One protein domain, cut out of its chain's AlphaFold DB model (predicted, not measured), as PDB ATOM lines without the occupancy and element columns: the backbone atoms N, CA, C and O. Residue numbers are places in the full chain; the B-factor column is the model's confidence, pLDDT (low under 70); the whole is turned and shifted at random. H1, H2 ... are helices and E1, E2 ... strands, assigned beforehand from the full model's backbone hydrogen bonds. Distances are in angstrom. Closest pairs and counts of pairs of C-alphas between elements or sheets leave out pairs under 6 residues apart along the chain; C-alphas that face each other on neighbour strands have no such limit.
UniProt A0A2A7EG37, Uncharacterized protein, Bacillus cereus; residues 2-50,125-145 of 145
ATOM      1  N   GLU A   2     -43.200 -52.708   4.653       81.38
ATOM      2  CA  GLU A   2     -43.888 -51.831   5.600       81.38
ATOM      3  C   GLU A   2     -43.508 -50.372   5.333       81.38
ATOM      4  O   GLU A   2     -42.413 -50.083   4.848       81.38
ATOM      5  N   ILE A   3     -44.404 -49.443   5.672       83.31
ATOM      6  CA  ILE A   3     -44.137 -48.003   5.594       83.31
ATOM      7  C   ILE A   3     -43.660 -47.529   6.967       83.31
ATOM      8  O   ILE A   3     -44.372 -47.655   7.970       83.31
ATOM      9  N   LYS A   4     -42.460 -46.949   7.024       81.19
ATOM     10  CA  LYS A   4     -41.909 -46.360   8.247       81.19
ATOM     11  C   LYS A   4     -41.791 -44.856   8.143       81.19
ATOM     12  O   LYS A   4     -41.536 -44.305   7.077       81.19
ATOM     13  N   PHE A   5     -41.928 -44.191   9.283       78.69
ATOM     14  CA  PHE A   5     -41.608 -42.776   9.403       78.69
ATOM     15  C   PHE A   5     -40.094 -42.594   9.537       78.69
ATOM     16  O   PHE A   5     -39.489 -43.116  10.476       78.69
ATOM     17  N   ALA A   6     -39.496 -41.842   8.617       78.06
ATOM     18  CA  ALA A   6     -38.071 -41.507   8.611       78.06
ATOM     19  C   ALA A   6     -37.782 -40.051   9.028       78.06
ATOM     20  O   ALA A   6     -36.640 -39.722   9.342       78.06
ATOM     21  N   GLY A   7     -38.800 -39.182   9.054       69.69
ATOM     22  CA  GLY A   7     -38.650 -37.763   9.379       69.69
ATOM     23  C   GLY A   7     -38.700 -37.411  10.873       69.69
ATOM     24  O   GLY A   7     -38.822 -38.264  11.750       69.69
ATOM     25  N   ASP A   8     -38.672 -36.104  11.164       71.69
ATOM     26  CA  ASP A   8     -39.104 -35.540  12.453       71.69
ATOM     27  C   ASP A   8     -40.572 -35.106  12.331       71.69
ATOM     28  O   ASP A   8     -40.961 -34.416  11.388       71.69
ATOM     29  N   TYR A   9     -41.402 -35.462  13.311       68.62
ATOM     30  CA  TYR A   9     -42.805 -35.056  13.384       68.62
ATOM     31  C   TYR A   9     -42.988 -33.536  13.473       68.62
ATOM     32  O   TYR A   9     -44.036 -33.015  13.083       68.62
ATOM     33  N   LYS A  10     -41.969 -32.791  13.922       72.56
ATOM     34  CA  LYS A  10     -41.945 -31.325  13.790       72.56
ATOM     35  C   LYS A  10     -42.002 -30.876  12.329       72.56
ATOM     36  O   LYS A  10     -42.536 -29.804  12.067       72.56
ATOM     37  N   GLY A  11     -41.517 -31.699  11.398       74.00
ATOM     38  CA  GLY A  11     -41.569 -31.488   9.953       74.00
ATOM     39  C   GLY A  11     -42.957 -31.674   9.334       74.00
ATOM     40  O   GLY A  11     -43.210 -31.113   8.276       74.00
ATOM     41  N   LEU A  12     -43.886 -32.363  10.012       78.62
ATOM     42  CA  LEU A  12     -45.270 -32.531   9.545       78.62
ATOM     43  C   LEU A  12     -46.114 -31.256   9.721       78.62
ATOM     44  O   LEU A  12     -46.988 -30.960   8.906       78.62
ATOM     45  N   LYS A  13     -45.850 -30.466  10.768       79.62
ATOM     46  CA  LYS A  13     -46.630 -29.254  11.066       79.62
ATOM     47  C   LYS A  13     -46.499 -28.168   9.976       79.62
ATOM     48  O   LYS A  13     -47.537 -27.649   9.568       79.62
ATOM     49  N   PRO A  14     -45.293 -27.825   9.470       81.50
ATOM     50  CA  PRO A  14     -45.127 -26.854   8.385       81.50
ATOM     51  C   PRO A  14     -45.834 -27.227   7.080       81.50
ATOM     52  O   PRO A  14     -46.197 -26.336   6.324       81.50
ATOM     53  N   ILE A  15     -46.050 -28.520   6.825       82.62
ATOM     54  CA  ILE A  15     -46.707 -29.017   5.605       82.62
ATOM     55  C   ILE A  15     -48.210 -29.281   5.804       82.62
ATOM     56  O   ILE A  15     -48.871 -29.855   4.944       82.62
ATOM     57  N   GLY A  16     -48.772 -28.830   6.932       82.50
ATOM     58  CA  GLY A  16     -50.220 -28.753   7.151       82.50
ATOM     59  C   GLY A  16     -50.834 -29.882   7.977       82.50
ATOM     60  O   GLY A  16     -52.032 -29.826   8.259       82.50
ATOM     61  N   TYR A  17     -50.054 -30.868   8.428       83.06
ATOM     62  CA  TYR A  17     -50.578 -31.925   9.292       83.06
ATOM     63  C   TYR A  17     -50.819 -31.417  10.713       83.06
ATOM     64  O   TYR A  17     -49.989 -30.735  11.324       83.06
ATOM     65  N   ARG A  18     -51.960 -31.811  11.277       82.31
ATOM     66  CA  ARG A  18     -52.364 -31.484  12.645       82.31
ATOM     67  C   ARG A  18     -52.255 -32.713  13.530       82.31
ATOM     68  O   ARG A  18     -52.758 -33.779  13.188       82.31
ATOM     69  N   PHE A  19     -51.615 -32.541  14.681       79.69
ATOM     70  CA  PHE A  19     -51.564 -33.564  15.719       79.69
ATOM     71  C   PHE A  19     -52.946 -33.738  16.360       79.69
ATOM     72  O   PHE A  19     -53.557 -32.761  16.796       79.69
ATOM     73  N   LEU A  20     -53.402 -34.983  16.455       75.31
ATOM     74  CA  LEU A  20     -54.611 -35.386  17.162       75.31
ATOM     75  C   LEU A  20     -54.242 -36.471  18.177       75.31
ATOM     76  O   LEU A  20     -53.682 -37.512  17.827       75.31
ATOM     77  N   LYS A  21     -54.556 -36.229  19.452       66.69
ATOM     78  CA  LYS A  21     -54.392 -37.224  20.515       66.69
ATOM     79  C   LYS A  21     -55.698 -37.995  20.668       66.69
ATOM     80  O   LYS A  21     -56.690 -37.425  21.115       66.69
ATOM     81  N   LEU A  22     -55.691 -39.276  20.312       66.19
ATOM     82  CA  LEU A  22     -56.831 -40.170  20.505       66.19
ATOM     83  C   LEU A  22     -56.516 -41.125  21.659       66.19
ATOM     84  O   LEU A  22     -55.494 -41.804  21.664       66.19
ATOM     85  N   TYR A  23     -57.372 -41.129  22.679       53.03
ATOM     86  CA  TYR A  23     -57.091 -41.725  23.993       53.03
ATOM     87  C   TYR A  23     -57.291 -43.254  24.072       53.03
ATOM     88  O   TYR A  23     -57.324 -43.799  25.169       53.03
ATOM     89  N   GLY A  24     -57.418 -43.954  22.939       50.50
ATOM     90  CA  GLY A  24     -57.810 -45.369  22.913       50.50
ATOM     91  C   GLY A  24     -56.691 -46.400  22.754       50.50
ATOM     92  O   GLY A  24     -56.925 -47.552  23.091       50.50
ATOM     93  N   ASP A  25     -55.508 -46.037  22.238       55.22
ATOM     94  CA  ASP A  25     -54.558 -47.072  21.770       55.22
ATOM     95  C   ASP A  25     -53.074 -46.634  21.739       55.22
ATOM     96  O   ASP A  25     -52.276 -47.160  20.971       55.22
ATOM     97  N   ASN A  26     -52.683 -45.609  22.515       58.50
ATOM     98  CA  ASN A  26     -51.333 -44.995  22.500       58.50
ATOM     99  C   ASN A  26     -50.814 -44.556  21.113       58.50
ATOM    100  O   ASN A  26     -49.639 -44.209  20.963       58.50
ATOM    101  N   ARG A  27     -51.682 -44.511  20.101       62.69
ATOM    102  CA  ARG A  27     -51.336 -44.052  18.761       62.69
ATOM    103  C   ARG A  27     -51.272 -42.535  18.732       62.69
ATOM    104  O   ARG A  27     -52.157 -41.841  19.238       62.69
ATOM    105  N   ILE A  28     -50.231 -42.017  18.095       70.94
ATOM    106  CA  ILE A  28     -50.188 -40.609  17.715       70.94
ATOM    107  C   ILE A  28     -50.787 -40.507  16.318       70.94
ATOM    108  O   ILE A  28     -50.335 -41.191  15.406       70.94
ATOM    109  N   CYS A  29     -51.790 -39.650  16.154       75.25
ATOM    110  CA  CYS A  29     -52.385 -39.391  14.857       75.25
ATOM    111  C   CYS A  29     -51.933 -38.028  14.330       75.25
ATOM    112  O   CYS A  29     -51.999 -37.019  15.039       75.25
ATOM    113  N   TYR A  30     -51.569 -37.990  13.052       77.31
ATOM    114  CA  TYR A  30     -51.492 -36.761  12.276       77.31
ATOM    115  C   TYR A  30     -52.532 -36.800  11.167       77.31
ATOM    116  O   TYR A  30     -52.640 -37.792  10.453       77.31
ATOM    117  N   ARG A  31     -53.288 -35.712  11.022       76.62
ATOM    118  CA  ARG A  31     -54.301 -35.577   9.978       76.62
ATOM    119  C   ARG A  31     -53.998 -34.375   9.100       76.62
ATOM    120  O   ARG A  31     -53.765 -33.280   9.620       76.62
ATOM    121  N   LYS A  32     -54.065 -34.572   7.791       79.69
ATOM    122  CA  LYS A  32     -54.155 -33.514   6.785       79.69
ATOM    123  C   LYS A  32     -55.290 -33.919   5.851       79.69
ATOM    124  O   LYS A  32     -55.253 -35.012   5.304       79.69
ATOM    125  N   GLU A  33     -56.315 -33.075   5.754       74.25
ATOM    126  CA  GLU A  33     -57.529 -33.368   4.973       74.25
ATOM    127  C   GLU A  33     -58.165 -34.703   5.393       74.25
ATOM    128  O   GLU A  33     -58.507 -34.842   6.571       74.25
ATOM    129  N   ASP A  34     -58.313 -35.671   4.492       64.31
ATOM    130  CA  ASP A  34     -58.874 -36.992   4.799       64.31
ATOM    131  C   ASP A  34     -57.814 -38.059   5.092       64.31
ATOM    132  O   ASP A  34     -58.154 -39.142   5.556       64.31
ATOM    133  N   VAL A  35     -56.529 -37.723   4.956       67.50
ATOM    134  CA  VAL A  35     -55.432 -38.658   5.202       67.50
ATOM    135  C   VAL A  35     -55.095 -38.699   6.685       67.50
ATOM    136  O   VAL A  35     -54.698 -37.700   7.303       67.50
ATOM    137  N   TRP A  36     -55.219 -39.896   7.250       72.69
ATOM    138  CA  TRP A  36     -54.825 -40.203   8.617       72.69
ATOM    139  C   TRP A  36     -53.512 -40.971   8.615       72.69
ATOM    140  O   TRP A  36     -53.433 -42.066   8.068       72.69
ATOM    141  N   ILE A  37     -52.502 -40.408   9.271       73.88
ATOM    142  CA  ILE A  37     -51.242 -41.080   9.575       73.88
ATOM    143  C   ILE A  37     -51.328 -41.546  11.023       73.88
ATOM    144  O   ILE A  37     -51.229 -40.734  11.952       73.88
ATOM    145  N   TRP A  38     -51.497 -42.849  11.221       71.56
ATOM    146  CA  TRP A  38     -51.471 -43.460  12.544       71.56
ATOM    147  C   TRP A  38     -50.078 -43.970  12.851       71.56
ATOM    148  O   TRP A  38     -49.543 -44.825  12.154       71.56
ATOM    149  N   ARG A  39     -49.498 -43.461  13.933       67.44
ATOM    150  CA  ARG A  39     -48.217 -43.929  14.439       67.44
ATOM    151  C   ARG A  39     -48.426 -44.997  15.502       67.44
ATOM    152  O   ARG A  39     -49.025 -44.716  16.543       67.44
ATOM    153  N   ARG A  40     -47.772 -46.139  15.305       67.38
ATOM    154  CA  ARG A  40     -47.372 -47.058  16.375       67.38
ATOM    155  C   ARG A  40     -45.853 -47.237  16.281       67.38
ATOM    156  O   ARG A  40     -45.347 -47.789  15.314       67.38
ATOM    157  N   ASP A  41     -45.111 -46.692  17.240       66.75
ATOM    158  CA  ASP A  41     -43.637 -46.672  17.242       66.75
ATOM    159  C   ASP A  41     -42.995 -46.000  16.015       66.75
ATOM    160  O   ASP A  41     -43.014 -44.772  15.934       66.75
ATOM    161  N   LYS A  42     -42.378 -46.755  15.098       56.62
ATOM    162  CA  LYS A  42     -41.806 -46.238  13.836       56.62
ATOM    163  C   LYS A  42     -42.710 -46.493  12.626       56.62
ATOM    164  O   LYS A  42     -42.402 -46.022  11.534       56.62
ATOM    165  N   TYR A  43     -43.802 -47.227  12.819       59.81
ATOM    166  CA  TYR A  43     -44.701 -47.656  11.759       59.81
ATOM    167  C   TYR A  43     -45.790 -46.627  11.520       59.81
ATOM    168  O   TYR A  43     -46.289 -46.004  12.466       59.81
ATOM    169  N   ILE A  44     -46.142 -46.474  10.248       66.69
ATOM    170  CA  ILE A  44     -47.268 -45.664   9.812       66.69
ATOM    171  C   ILE A  44     -48.311 -46.572   9.185       66.69
ATOM    172  O   ILE A  44     -48.023 -47.308   8.249       66.69
ATOM    173  N   GLU A  45     -49.537 -46.448   9.673       64.56
ATOM    174  CA  GLU A  45     -50.727 -46.933   8.987       64.56
ATOM    175  C   GLU A  45     -51.419 -45.723   8.343       64.56
ATOM    176  O   GLU A  45     -51.709 -44.728   9.018       64.56
ATOM    177  N   ILE A  46     -51.629 -45.787   7.027       67.12
ATOM    178  CA  ILE A  46     -52.452 -44.832   6.283       67.12
ATOM    179  C   ILE A  46     -53.794 -45.513   6.050       67.12
ATOM    180  O   ILE A  46     -53.850 -46.485   5.306       67.12
ATOM    181  N   ASN A  47     -54.860 -45.020   6.686       62.94
ATOM    182  CA  ASN A  47     -56.166 -45.700   6.696       62.94
ATOM    183  C   ASN A  47     -56.731 -46.013   5.302       62.94
ATOM    184  O   ASN A  47     -57.437 -47.005   5.142       62.94
ATOM    185  N   ASP A  48     -56.431 -45.177   4.307       63.12
ATOM    186  CA  ASP A  48     -56.936 -45.350   2.939       63.12
ATOM    187  C   ASP A  48     -56.163 -46.415   2.145       63.12
ATOM    188  O   ASP A  48     -56.632 -46.902   1.115       63.12
ATOM    189  N   LEU A  49     -54.987 -46.815   2.636       67.00
ATOM    190  CA  LEU A  49     -54.187 -47.905   2.096       67.00
ATOM    191  C   LEU A  49     -54.407 -49.126   2.984       67.00
ATOM    192  O   LEU A  49     -53.622 -49.341   3.898       67.00
ATOM    193  N   ASP A  50     -55.494 -49.865   2.742       71.81
ATOM    194  CA  ASP A  50     -55.800 -51.179   3.335       71.81
ATOM    195  C   ASP A  50     -54.643 -51.771   4.162       71.81
ATOM    196  O   ASP A  50     -53.616 -52.146   3.591       71.81
ATOM    197  N   GLU A 125     -56.316 -36.495  -3.157       84.00
ATOM    198  CA  GLU A 125     -55.791 -35.938  -1.915       84.00
ATOM    199  C   GLU A 125     -54.888 -36.947  -1.192       84.00
ATOM    200  O   GLU A 125     -53.806 -36.592  -0.722       84.00
ATOM    201  N   THR A 126     -55.289 -38.225  -1.165       84.88
ATOM    202  CA  THR A 126     -54.470 -39.317  -0.620       84.88
ATOM    203  C   THR A 126     -53.171 -39.463  -1.397       84.88
ATOM    204  O   THR A 126     -52.098 -39.477  -0.801       84.88
ATOM    205  N   ILE A 127     -53.253 -39.537  -2.727       88.75
ATOM    206  CA  ILE A 127     -52.086 -39.717  -3.598       88.75
ATOM    207  C   ILE A 127     -51.104 -38.548  -3.439       88.75
ATOM    208  O   ILE A 127     -49.914 -38.778  -3.227       88.75
ATOM    209  N   GLU A 128     -51.594 -37.306  -3.453       88.38
ATOM    210  CA  GLU A 128     -50.768 -36.104  -3.287       88.38
ATOM    211  C   GLU A 128     -50.126 -36.023  -1.896       88.38
ATOM    212  O   GLU A 128     -48.946 -35.692  -1.770       88.38
ATOM    213  N   CYS A 129     -50.852 -36.386  -0.833       85.19
ATOM    214  CA  CYS A 129     -50.277 -36.449   0.511       85.19
ATOM    215  C   CYS A 129     -49.158 -37.492   0.602       85.19
ATOM    216  O   CYS A 129     -48.109 -37.221   1.185       85.19
ATOM    217  N   LEU A 130     -49.362 -38.679   0.027       87.25
ATOM    218  CA  LEU A 130     -48.362 -39.746   0.009       87.25
ATOM    219  C   LEU A 130     -47.122 -39.346  -0.790       87.25
ATOM    220  O   LEU A 130     -46.000 -39.597  -0.343       87.25
ATOM    221  N   LYS A 131     -47.323 -38.669  -1.923       91.81
ATOM    222  CA  LYS A 131     -46.254 -38.092  -2.733       91.81
ATOM    223  C   LYS A 131     -45.448 -37.064  -1.945       91.81
ATOM    224  O   LYS A 131     -44.228 -37.175  -1.878       91.81
ATOM    225  N   GLU A 132     -46.112 -36.121  -1.272       89.94
ATOM    226  CA  GLU A 132     -45.446 -35.107  -0.446       89.94
ATOM    227  C   GLU A 132     -44.611 -35.739   0.679       89.94
ATOM    228  O   GLU A 132     -43.478 -35.319   0.932       89.94
ATOM    229  N   LEU A 133     -45.155 -36.755   1.362       86.50
ATOM    230  CA  LEU A 133     -44.442 -37.478   2.417       86.50
ATOM    231  C   LEU A 133     -43.201 -38.200   1.875       86.50
ATOM    232  O   LEU A 133     -42.159 -38.184   2.536       86.50
ATOM    233  N   TYR A 134     -43.310 -38.815   0.695       89.88
ATOM    234  CA  TYR A 134     -42.215 -39.515   0.027       89.88
ATOM    235  C   TYR A 134     -41.115 -38.553  -0.440       89.88
ATOM    236  O   TYR A 134     -39.950 -38.725  -0.084       89.88
ATOM    237  N   GLU A 135     -41.475 -37.492  -1.166       91.25
ATOM    238  CA  GLU A 135     -40.534 -36.501  -1.709       91.25
ATOM    239  C   GLU A 135     -39.766 -35.760  -0.607       91.25
ATOM    240  O   GLU A 135     -38.588 -35.438  -0.764       91.25
ATOM    241  N   LYS A 136     -40.410 -35.519   0.541       88.69
ATOM    242  CA  LYS A 136     -39.772 -34.918   1.722       88.69
ATOM    243  C   LYS A 136     -39.000 -35.924   2.578       88.69
ATOM    244  O   LYS A 136     -38.501 -35.537   3.633       88.69
ATOM    245  N   GLN A 137     -38.924 -37.190   2.157       87.44
ATOM    246  CA  GLN A 137     -38.266 -38.284   2.880       87.44
ATOM    247  C   GLN A 137     -38.786 -38.448   4.318       87.44
ATOM    248  O   GLN A 137     -38.060 -38.831   5.233       87.44
ATOM    249  N   LEU A 138     -40.064 -38.130   4.538       84.31
ATOM    250  CA  LEU A 138     -40.706 -38.280   5.842       84.31
ATOM    251  C   LEU A 138     -41.169 -39.716   6.063       84.31
ATOM    252  O   LEU A 138     -41.274 -40.151   7.209       84.31
ATOM    253  N   VAL A 139     -41.399 -40.456   4.980       85.31
ATOM    254  CA  VAL A 139     -41.709 -41.884   4.997       85.31
ATOM    255  C   VAL A 139     -40.760 -42.652   4.086       85.31
ATOM    256  O   VAL A 139     -40.293 -42.125   3.079       85.31
ATOM    257  N   VAL A 140     -40.493 -43.903   4.441       86.06
ATOM    258  CA  VAL A 140     -39.676 -44.841   3.665       86.06
ATOM    259  C   VAL A 140     -40.353 -46.206   3.631       86.06
ATOM    260  O   VAL A 140     -41.091 -46.561   4.553       86.06
ATOM    261  N   LEU A 141     -40.091 -46.972   2.576       87.56
ATOM    262  CA  LEU A 141     -40.432 -48.389   2.526       87.56
ATOM    263  C   LEU A 141     -39.296 -49.208   3.125       87.56
ATOM    264  O   LEU A 141     -38.138 -49.020   2.760       87.56
ATOM    265  N   GLU A 142     -39.632 -50.133   4.017       82.75
ATOM    266  CA  GLU A 142     -38.684 -51.093   4.577       82.75
ATOM    267  C   GLU A 142     -39.228 -52.520   4.423       82.75
ATOM    268  O   GLU A 142     -40.419 -52.776   4.620       82.75
ATOM    269  N   GLY A 143     -38.359 -53.461   4.060       70.19
ATOM    270  CA  GLY A 143     -38.698 -54.874   3.895       70.19
ATOM    271  C   GLY A 143     -38.559 -55.360   2.453       70.19
ATOM    272  O   GLY A 143     -39.358 -54.971   1.601       70.19
ATOM    273  N   ASP A 144     -37.549 -56.214   2.296       50.16
ATOM    274  CA  ASP A 144     -37.151 -57.160   1.247       50.16
ATOM    275  C   ASP A 144     -37.367 -56.785  -0.234       50.16
ATOM    276  O   ASP A 144     -38.487 -56.723  -0.754       50.16
ATOM    277  N   GLU A 145     -36.214 -56.566  -0.892       42.34
ATOM    278  CA  GLU A 145     -35.868 -57.198  -2.178       42.34
ATOM    279  C   GLU A 145     -36.190 -58.699  -2.182       42.34
ATOM    280  O   GLU A 145     -35.897 -59.370  -1.167       42.34
TER     281      GLU A 145
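AT A GLANCE: This is residues 2 to 50 and 125 to 145 of the 145 residues of an uncharacterized protein of Bacillus cereus (UniProt A0A2A7EG37). A twisted wall of four strands, E2 E3 E4 E5, continues past its E5 edge into a small two-stranded ribbon, E1 and E6. The single helix H1 spans one end of both, with residues 125 to 130 by the wall and 130 to 134 by the ribbon. The 70 printed residues hold E1 E2 E3 E4 E5 H1 E6 in chain order, class mixed, helices and strands; both sheets are antiparallel. The whole is compact, radius of gyration of the C-alphas 11.6 A, yet elongated, spanning 37 by 24 by 23 A.

HOW THE PARTS SIT: Start at E1, residues 2 to 5, whose antiparallel neighbour is E6, residues 139 to 142, with N 4 and O 140 2.9 A apart. Next come E2, residues 18 to 21, E3, residues 28 to 32, E4, residues 35 to 40, and E5, residues 43 to 46, a meander, each strand the antiparallel neighbour of the one before, in three hairpins. Look for N 20 and O 29 at 2.8 A, N 37 and O 30 at 2.9 A, and N 38 and O 45 at 2.9 A. The closest C-alphas of E1 and E5, Lys 4 and Tyr 43, are 4.7 A apart. H1, residues 125 to 135, only grazes the four-stranded sheet; its closest C-alphas to E4 are Thr 126 and Val 35, 5.9 A, and to E6 Leu 133 and Val 139, 5.8 A. Every O i to N i+4 pair in H1 is within hydrogen-bond range.

IN THESE COORDINATES: Find C-alpha 2 at (-43.888, -51.831, 5.600), where E1 begins. E4 runs 16.1 A from C-alpha 35 to C-alpha 40, and H1 15.3 A from C-alpha 125 at (-55.791, -35.938, -1.915). E6 ends at C-alpha 142, (-38.684, -51.093, 4.577).

THE WHOLE: Residues 51 to 124 are not printed; C-alphas 50 and 125 are 16.1 A apart. The link from E1 to E2 is long, 12 residues. Of the printed residues, 24 have a pLDDT under 70, among them residues 21 to 27 and 39 to 49, and the mean pLDDT of the printed part is 74.5.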